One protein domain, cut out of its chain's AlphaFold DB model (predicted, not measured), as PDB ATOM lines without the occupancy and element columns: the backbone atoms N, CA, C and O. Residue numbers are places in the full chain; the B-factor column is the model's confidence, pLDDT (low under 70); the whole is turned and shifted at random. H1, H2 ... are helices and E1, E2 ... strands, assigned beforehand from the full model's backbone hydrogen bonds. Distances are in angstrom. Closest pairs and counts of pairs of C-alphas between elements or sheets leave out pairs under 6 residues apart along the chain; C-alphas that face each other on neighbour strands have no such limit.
ATOM      1  N   VAL A  40     324.288 270.446 290.787       77.00
ATOM      2  CA  VAL A  40     322.943 271.019 290.899       77.00
ATOM      3  C   VAL A  40     321.896 270.116 290.234       77.00
ATOM      4  O   VAL A  40     322.116 269.617 289.126       77.00
ATOM      5  N   PRO A  41     320.719 269.917 290.854       81.50
ATOM      6  CA  PRO A  41     319.584 269.290 290.187       81.50
ATOM      7  C   PRO A  41     319.165 270.101 288.953       81.50
ATOM      8  O   PRO A  41     318.820 271.282 289.054       81.50
ATOM      9  N   TRP A  42     319.174 269.460 287.785       79.88
ATOM     10  CA  TRP A  42     318.845 270.065 286.496       79.88
ATOM     11  C   TRP A  42     317.626 269.401 285.857       79.88
ATOM     12  O   TRP A  42     317.583 268.184 285.664       79.88
ATOM     13  N   CYS A  43     316.637 270.208 285.463       82.94
ATOM     14  CA  CYS A  43     315.494 269.741 284.678       82.94
ATOM     15  C   CYS A  43     315.683 270.055 283.200       82.94
ATOM     16  O   CYS A  43     315.665 271.220 282.794       82.94
ATOM     17  N   TRP A  44     315.775 269.006 282.387       75.38
ATOM     18  CA  TRP A  44     315.851 269.113 280.931       75.38
ATOM     19  C   TRP A  44     314.651 269.846 280.308       75.38
ATOM     20  O   TRP A  44     314.884 270.811 279.577       75.38
ATOM     21  N   PRO A  45     313.388 269.481 280.618       78.06
ATOM     22  CA  PRO A  45     312.219 270.184 280.087       78.06
ATOM     23  C   PRO A  45     312.185 271.689 280.376       78.06
ATOM     24  O   PRO A  45     311.784 272.472 279.521       78.06
ATOM     25  N   CYS A  46     312.604 272.113 281.573       77.00
ATOM     26  CA  CYS A  46     312.583 273.526 281.961       77.00
ATOM     27  C   CYS A  46     313.885 274.278 281.659       77.00
ATOM     28  O   CYS A  46     313.895 275.501 281.791       77.00
ATOM     29  N   ARG A  47     314.969 273.573 281.304       77.25
ATOM     30  CA  ARG A  47     316.332 274.115 281.168       77.25
ATOM     31  C   ARG A  47     316.735 275.022 282.339       77.25
ATOM     32  O   ARG A  47     317.223 276.133 282.140       77.25
ATOM     33  N   ARG A  48     316.468 274.575 283.567       76.31
ATOM     34  CA  ARG A  48     316.781 275.326 284.791       76.31
ATOM     35  C   ARG A  48     317.370 274.414 285.858       76.31
ATOM     36  O   ARG A  48     316.831 273.334 286.105       76.31
ATOM     37  N   ALA A  49     318.418 274.917 286.507       76.50
ATOM     38  CA  ALA A  49     318.899 274.428 287.790       76.50
ATOM     39  C   ALA A  49     318.013 274.967 288.922       76.50
ATOM     40  O   ALA A  49     317.439 276.056 288.803       76.50
ATOM     41  N   TRP A  50     317.940 274.256 290.043       72.25
ATOM     42  CA  TRP A  50     317.422 274.812 291.294       72.25
ATOM     43  C   TRP A  50     318.237 274.359 292.489       72.25
ATOM     44  O   TRP A  50     318.846 273.294 292.482       72.25
ATOM     45  N   LYS A  51     318.174 275.151 293.560       69.88
ATOM     46  CA  LYS A  51     318.584 274.680 294.878       69.88
ATOM     47  C   LYS A  51     317.498 273.754 295.415       69.88
ATOM     48  O   LYS A  51     316.344 274.190 295.474       69.88
ATOM     49  N   PRO A  52     317.810 272.502 295.778       60.81
ATOM     50  CA  PRO A  52     316.829 271.642 296.410       60.81
ATOM     51  C   PRO A  52     316.432 272.275 297.749       60.81
ATOM     52  O   PRO A  52     317.216 272.320 298.692       60.81
ATOM     53  N   SER A  53     315.209 272.798 297.845       59.69
ATOM     54  CA  SER A  53     314.556 272.887 299.148       59.69
ATOM     55  C   SER A  53     314.296 271.451 299.591       59.69
ATOM     56  O   SER A  53     313.818 270.658 298.783       59.69
ATOM     57  N   SER A  54     314.630 271.133 300.837       52.44
ATOM     58  CA  SER A  54     314.833 269.802 301.435       52.44
ATOM     59  C   SER A  54     313.730 268.730 301.298       52.44
ATOM     60  O   SER A  54     313.810 267.714 301.981       52.44
ATOM     61  N   LEU A  55     312.702 268.904 300.463       48.31
ATOM     62  CA  LEU A  55     311.534 268.019 300.411       48.31
ATOM     63  C   LEU A  55     311.291 267.290 299.079       48.31
ATOM     64  O   LEU A  55     310.548 266.321 299.101       48.31
ATOM     65  N   ASP A  56     311.939 267.648 297.961       62.88
ATOM     66  CA  ASP A  56     311.726 266.959 296.668       62.88
ATOM     67  C   ASP A  56     312.984 266.975 295.776       62.88
ATOM     68  O   ASP A  56     312.992 267.492 294.659       62.88
ATOM     69  N   ALA A  57     314.092 266.403 296.260       62.97
ATOM     70  CA  ALA A  57     315.385 266.419 295.559       62.97
ATOM     71  C   ALA A  57     315.397 265.699 294.187       62.97
ATOM     72  O   ALA A  57     316.350 265.850 293.427       62.97
ATOM     73  N   GLY A  58     314.348 264.940 293.850       75.44
ATOM     74  CA  GLY A  58     314.264 264.174 292.603       75.44
ATOM     75  C   GLY A  58     313.343 264.748 291.523       75.44
ATOM     76  O   GLY A  58     313.298 264.176 290.436       75.44
ATOM     77  N   LYS A  59     312.570 265.814 291.789       82.25
ATOM     78  CA  LYS A  59     311.549 266.313 290.848       82.25
ATOM     79  C   LYS A  59     311.569 267.822 290.682       82.25
ATOM     80  O   LYS A  59     311.776 268.583 291.619       82.25
ATOM     81  N   CYS A  60     311.263 268.259 289.465       79.19
ATOM     82  CA  CYS A  60     311.117 269.663 289.137       79.19
ATOM     83  C   CYS A  60     309.913 270.294 289.818       79.19
ATOM     84  O   CYS A  60     308.794 269.895 289.502       79.19
ATOM     85  N   PRO A  61     310.085 271.351 290.633       81.56
ATOM     86  CA  PRO A  61     308.944 272.028 291.241       81.56
ATOM     87  C   PRO A  61     308.047 272.708 290.196       81.56
ATOM     88  O   PRO A  61     306.882 272.974 290.462       81.56
ATOM     89  N   ASN A  62     308.570 272.980 288.994       80.69
ATOM     90  CA  ASN A  62     307.817 273.640 287.929       80.69
ATOM     91  C   ASN A  62     307.036 272.666 287.028       80.69
ATOM     92  O   ASN A  62     305.972 273.019 286.536       80.69
ATOM     93  N   CYS A  63     307.556 271.461 286.767       84.88
ATOM     94  CA  CYS A  63     306.927 270.527 285.815       84.88
ATOM     95  C   CYS A  63     306.805 269.076 286.300       84.88
ATOM     96  O   CYS A  63     306.314 268.231 285.558       84.88
ATOM     97  N   GLY A  64     307.266 268.758 287.509       83.56
ATOM     98  CA  GLY A  64     307.231 267.412 288.090       83.56
ATOM     99  C   GLY A  64     308.189 266.393 287.460       83.56
ATOM    100  O   GLY A  64     308.280 265.278 287.968       83.56
ATOM    101  N   ALA A  65     308.904 266.752 286.387       81.44
ATOM    102  CA  ALA A  65     309.860 265.871 285.722       81.44
ATOM    103  C   ALA A  65     311.039 265.520 286.636       81.44
ATOM    104  O   ALA A  65     311.452 266.346 287.453       81.44
ATOM    105  N   ALA A  66     311.592 264.318 286.465       78.81
ATOM    106  CA  ALA A  66     312.783 263.893 287.185       78.81
ATOM    107  C   ALA A  66     313.973 264.816 286.891       78.81
ATOM    108  O   ALA A  66     314.119 265.333 285.776       78.81
ATOM    109  N   THR A  67     314.823 265.020 287.892       79.56
ATOM    110  CA  THR A  67     316.098 265.718 287.720       79.56
ATOM    111  C   THR A  67     317.271 264.809 287.542       79.56
ATOM    112  O   THR A  67     317.322 263.723 288.102       79.56
ATOM    113  N   VAL A  68     318.263 265.343 286.842       77.25
ATOM    114  CA  VAL A  68     319.613 264.798 286.825       77.25
ATOM    115  C   VAL A  68     320.533 265.701 287.634       77.25
ATOM    116  O   VAL A  68     320.394 266.924 287.595       77.25
ATOM    117  N   ALA A  69     321.464 265.098 288.363       76.56
ATOM    118  CA  ALA A  69     322.619 265.808 288.886       76.56
ATOM    119  C   ALA A  69     323.462 266.310 287.709       76.56
ATOM    120  O   ALA A  69     323.750 265.547 286.785       76.56
ATOM    121  N   ARG A  70     323.840 267.583 287.718       72.81
ATOM    122  CA  ARG A  70     324.750 268.162 286.730       72.81
ATOM    123  C   ARG A  70     325.754 269.061 287.410       72.81
ATOM    124  O   ARG A  70     325.399 269.693 288.393       72.81
ATOM    125  N   GLU A  71     326.958 269.140 286.862       74.12
ATOM    126  CA  GLU A  71     327.960 270.110 287.302       74.12
ATOM    127  C   GLU A  71     327.378 271.526 287.306       74.12
ATOM    128  O   GLU A  71     326.491 271.844 286.510       74.12
ATOM    129  N   ALA A  72     327.833 272.358 288.243       68.19
ATOM    130  CA  ALA A  72     327.355 273.722 288.452       68.19
ATOM    131  C   ALA A  72     327.519 274.611 287.206       68.19
ATOM    132  O   ALA A  72     326.807 275.610 287.074       68.19
ATOM    133  N   ASP A  73     328.394 274.211 286.281       69.44
ATOM    134  CA  ASP A  73     328.545 274.791 284.951       69.44
ATOM    135  C   ASP A  73     328.418 273.724 283.845       69.44
ATOM    136  O   ASP A  73     329.390 273.358 283.196       69.44
ATOM    137  N   PRO A  74     327.213 273.190 283.592       65.00
ATOM    138  CA  PRO A  74     327.035 272.048 282.696       65.00
ATOM    139  C   PRO A  74     327.082 272.423 281.207       65.00
ATOM    140  O   PRO A  74     326.693 271.619 280.356       65.00
ATOM    141  N   PHE A  75     327.439 273.669 280.908       70.25
ATOM    142  CA  PHE A  75     327.495 274.233 279.566       70.25
ATOM    143  C   PHE A  75     328.848 274.887 279.278       70.25
ATOM    144  O   PHE A  75     328.950 275.568 278.259       70.25
ATOM    145  N   ASP A  76     329.836 274.723 280.166       75.19
ATOM    146  CA  ASP A  76     331.159 275.339 280.048       75.19
ATOM    147  C   ASP A  76     331.076 276.860 279.789       75.19
ATOM    148  O   ASP A  76     331.809 277.423 278.973       75.19
ATOM    149  N   ILE A  77     330.116 277.539 280.435       77.81
ATOM    150  CA  ILE A  77     329.901 278.985 280.276       77.81
ATOM    151  C   ILE A  77     330.986 279.762 281.023       77.81
ATOM    152  O   ILE A  77     331.338 280.876 280.624       77.81
ATOM    153  N   LEU A  78     331.493 279.212 282.129       81.06
ATOM    154  CA  LEU A  78     332.560 279.826 282.897       81.06
ATOM    155  C   LEU A  78     333.891 279.580 282.177       81.06
ATOM    156  O   LEU A  78     334.254 278.431 281.919       81.06
ATOM    157  N   PRO A  79     334.649 280.639 281.848       76.31
ATOM    158  CA  PRO A  79     335.936 280.482 281.186       76.31
ATOM    159  C   PRO A  79     336.886 279.679 282.083       76.31
ATOM    160  O   PRO A  79     337.168 280.072 283.211       76.31
ATOM    161  N   GLY A  80     337.363 278.536 281.581       85.38
ATOM    162  CA  GLY A  80     338.203 277.610 282.353       85.38
ATOM    163  C   GLY A  80     337.437 276.702 283.327       85.38
ATOM    164  O   GLY A  80     338.066 275.963 284.080       85.38
ATOM    165  N   GLY A  81     336.102 276.727 283.299       87.31
ATOM    166  CA  GLY A  81     335.232 275.912 284.142       87.31
ATOM    167  C   GLY A  81     335.024 276.468 285.555       87.31
ATOM    168  O   GLY A  81     335.552 277.510 285.951       87.31
ATOM    169  N   ALA A  82     334.223 275.748 286.343       86.81
ATOM    170  CA  ALA A  82     333.826 276.154 287.692       86.81
ATOM    171  C   ALA A  82     335.003 276.282 288.678       86.81
ATOM    172  O   ALA A  82     334.979 277.151 289.550       86.81
ATOM    173  N   GLU A  83     336.026 275.432 288.556       88.88
ATOM    174  CA  GLU A  83     337.213 275.463 289.419       88.88
ATOM    175  C   GLU A  83     338.081 276.697 289.151       88.88
ATOM    176  O   GLU A  83     338.338 277.458 290.083       88.88
ATOM    177  N   ALA A  84     338.431 276.967 287.889       90.94
ATOM    178  CA  ALA A  84     339.222 278.145 287.524       90.94
ATOM    179  C   ALA A  84     338.513 279.454 287.911       90.94
ATOM    180  O   ALA A  84     339.141 280.365 288.444       90.94
ATOM    181  N   PHE A  85     337.190 279.528 287.724       92.94
ATOM    182  CA  PHE A  85     336.403 280.692 288.136       92.94
ATOM    183  C   PHE A  85     336.390 280.888 289.662       92.94
ATOM    184  O   PHE A  85     336.435 282.016 290.152       92.94
ATOM    185  N   ARG A  86     336.338 279.800 290.443       94.81
ATOM    186  CA  ARG A  86     336.465 279.864 291.908       94.81
ATOM    187  C   ARG A  86     337.840 280.362 292.339       94.81
ATOM    188  O   ARG A  86     337.910 281.210 293.226       94.81
ATOM    189  N   GLU A  87     338.897 279.857 291.710       95.19
ATOM    190  CA  GLU A  87     340.280 280.238 291.996       95.19
ATOM    191  C   GLU A  87     340.542 281.713 291.659       95.19
ATOM    192  O   GLU A  87     341.031 282.453 292.512       95.19
ATOM    193  N   GLU A  88     340.135 282.174 290.470       95.25
ATOM    194  CA  GLU A  88     340.294 283.568 290.022       95.25
ATOM    195  C   GLU A  88     339.677 284.568 291.012       95.25
ATOM    196  O   GLU A  88     340.253 285.619 291.303       95.25
ATOM    197  N   TRP A  89     338.509 284.228 291.561       95.56
ATOM    198  CA  TRP A  89     337.772 285.075 292.499       95.56
ATOM    199  C   TRP A  89     338.020 284.730 293.975       95.56
ATOM    200  O   TRP A  89     337.374 285.317 294.853       95.56
ATOM    201  N   ASP A  90     338.956 283.823 294.274       96.44
ATOM    202  CA  ASP A  90     339.323 283.386 295.629       96.44
ATOM    203  C   ASP A  90     338.097 282.937 296.455       96.44
ATOM    204  O   ASP A  90     337.797 283.467 297.525       96.44
ATOM    205  N   ALA A  91     337.266 282.043 295.920       95.06
ATOM    206  CA  ALA A  91     335.994 281.668 296.541       95.06
ATOM    207  C   ALA A  91     335.769 280.154 296.608       95.06
ATOM    208  O   ALA A  91     336.004 279.433 295.651       95.06
ATOM    209  N   GLU A  92     335.202 279.683 297.721       91.50
ATOM    210  CA  GLU A  92     334.941 278.253 297.964       91.50
ATOM    211  C   GLU A  92     333.827 277.676 297.063       91.50
ATOM    212  O   GLU A  92     333.810 276.488 296.753       91.50
ATOM    213  N   THR A  93     332.900 278.520 296.590       86.56
ATOM    214  CA  THR A  93     331.769 278.115 295.736       86.56
ATOM    215  C   THR A  93     331.625 279.034 294.524       86.56
ATOM    216  O   THR A  93     331.926 280.228 294.603       86.56
ATOM    217  N   VAL A  94     331.081 278.514 293.415       84.00
ATOM    218  CA  VAL A  94     330.787 279.302 292.198       84.00
ATOM    219  C   VAL A  94     329.859 280.483 292.502       84.00
ATOM    220  O   VAL A  94     330.008 281.566 291.942       84.00
ATOM    221  N   GLU A  95     328.907 280.326 293.425       82.50
ATOM    222  CA  GLU A  95     328.006 281.416 293.810       82.50
ATOM    223  C   GLU A  95     328.725 282.526 294.590       82.50
ATOM    224  O   GLU A  95     328.438 283.710 294.386       82.50
ATOM    225  N   ALA A  96     329.657 282.164 295.476       86.94
ATOM    226  CA  ALA A  96     330.501 283.132 296.169       86.94
ATOM    227  C   ALA A  96     331.445 283.844 295.187       86.94
ATOM    228  O   ALA A  96     331.550 285.071 295.253       86.94
ATOM    229  N   ALA A  97     332.033 283.106 294.237       91.56
ATOM    230  CA  ALA A  97     332.828 283.659 293.140       91.56
ATOM    231  C   ALA A  97     332.003 284.663 292.323       91.56
ATOM    232  O   ALA A  97     332.398 285.816 292.182       91.56
ATOM    233  N   ARG A  98     330.783 284.291 291.908       87.44
ATOM    234  CA  ARG A  98     329.877 285.173 291.157       87.44
ATOM    235  C   ARG A  98     329.524 286.436 291.937       87.44
ATOM    236  O   ARG A  98     329.559 287.526 291.383       87.44
ATOM    237  N   ARG A  99     329.230 286.321 293.237       84.94
ATOM    238  CA  ARG A  99     328.963 287.487 294.099       84.94
ATOM    239  C   ARG A  99     330.171 288.413 294.233       84.94
ATOM    240  O   ARG A  99     329.979 289.620 294.359       84.94
ATOM    241  N   LYS A 100     331.392 287.870 294.261       92.56
ATOM    242  CA  LYS A 100     332.623 288.670 294.247       92.56
ATOM    243  C   LYS A 100     332.823 289.331 292.884       92.56
ATOM    244  O   LYS A 100     333.018 290.542 292.856       92.56
ATOM    245  N   ALA A 101     332.650 288.587 291.792       89.44
ATOM    246  CA  ALA A 101     332.722 289.092 290.423       89.44
ATOM    247  C   ALA A 101     331.734 290.242 290.167       89.44
ATOM    248  O   ALA A 101     332.116 291.301 289.683       89.44
ATOM    249  N   GLU A 102     330.477 290.097 290.598       83.81
ATOM    250  CA  GLU A 102     329.436 291.133 290.500       83.81
ATOM    251  C   GLU A 102     329.762 292.408 291.307       83.81
ATOM    252  O   GLU A 102     329.211 293.477 291.035       83.81
ATOM    253  N   ARG A 103     330.620 292.305 292.330       85.12
ATOM    254  CA  ARG A 103     331.062 293.428 293.177       85.12
ATOM    255  C   ARG A 103     332.413 293.995 292.770       85.12
ATOM    256  O   ARG A 103     332.811 295.025 293.319       85.12
ATOM    257  N   ALA A 104     333.123 293.319 291.879       87.75
ATOM    258  CA  ALA A 104     334.417 293.764 291.421       87.75
ATOM    259  C   ALA A 104     334.285 295.130 290.739       87.75
ATOM    260  O   ALA A 104     333.270 295.402 290.086       87.75
TER     261      ALA A 104
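Overview. This is residues 40 to 104 of the 349 residues of the protein "Helix-turn-helix domain-containing protein" of Halorubrum sp. BOL3-1 (UniProt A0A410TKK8). With little regular structure, the model has two lobes: a small hairpin of E1 and E2 with a long loop, residues 44 to 67, and a pair of short helices, H1 and H2. Residues 72 to 80 join them. The 65 printed residues run E1, E2, H1, H2, with an antiparallel sheet E1 - E2; the class is mixed, with 24 residues in named elements. The whole is loose, radius of gyration of the C-alphas 13.5 A, spanning 37 by 22 by 16 A.

Along the chain. E1, residues 40 to 43, 9.8 A, begins at C-alpha 40 (322.943, 271.019, 290.899). E2 is residues 68 to 71, 9.9 A. H1 is residues 81 to 88, 10.9 A. H2, residues 94 to 101, 10.1 A, ends at C-alpha 101 (332.722, 289.092, 290.423).

Arrangement. Hairpin E1 and E2 is antiparallel at 129 degrees; N 40 and O 70 are 2.7 A apart, within hydrogen-bond range. H1 and H2 touch, closest C-alphas Arg 86 and Ala 97, 5.4 A, at a steep tilt of 45 degrees, the same way. In both, every O i to N i+4 pair is within hydrogen-bond range. E1 is apart from both helices.

Size, cuts and confidence. The printed part has no cut. E1 to E2 is a long link. Residues 51 to 57 and 72 to 74 are under pLDDT 70.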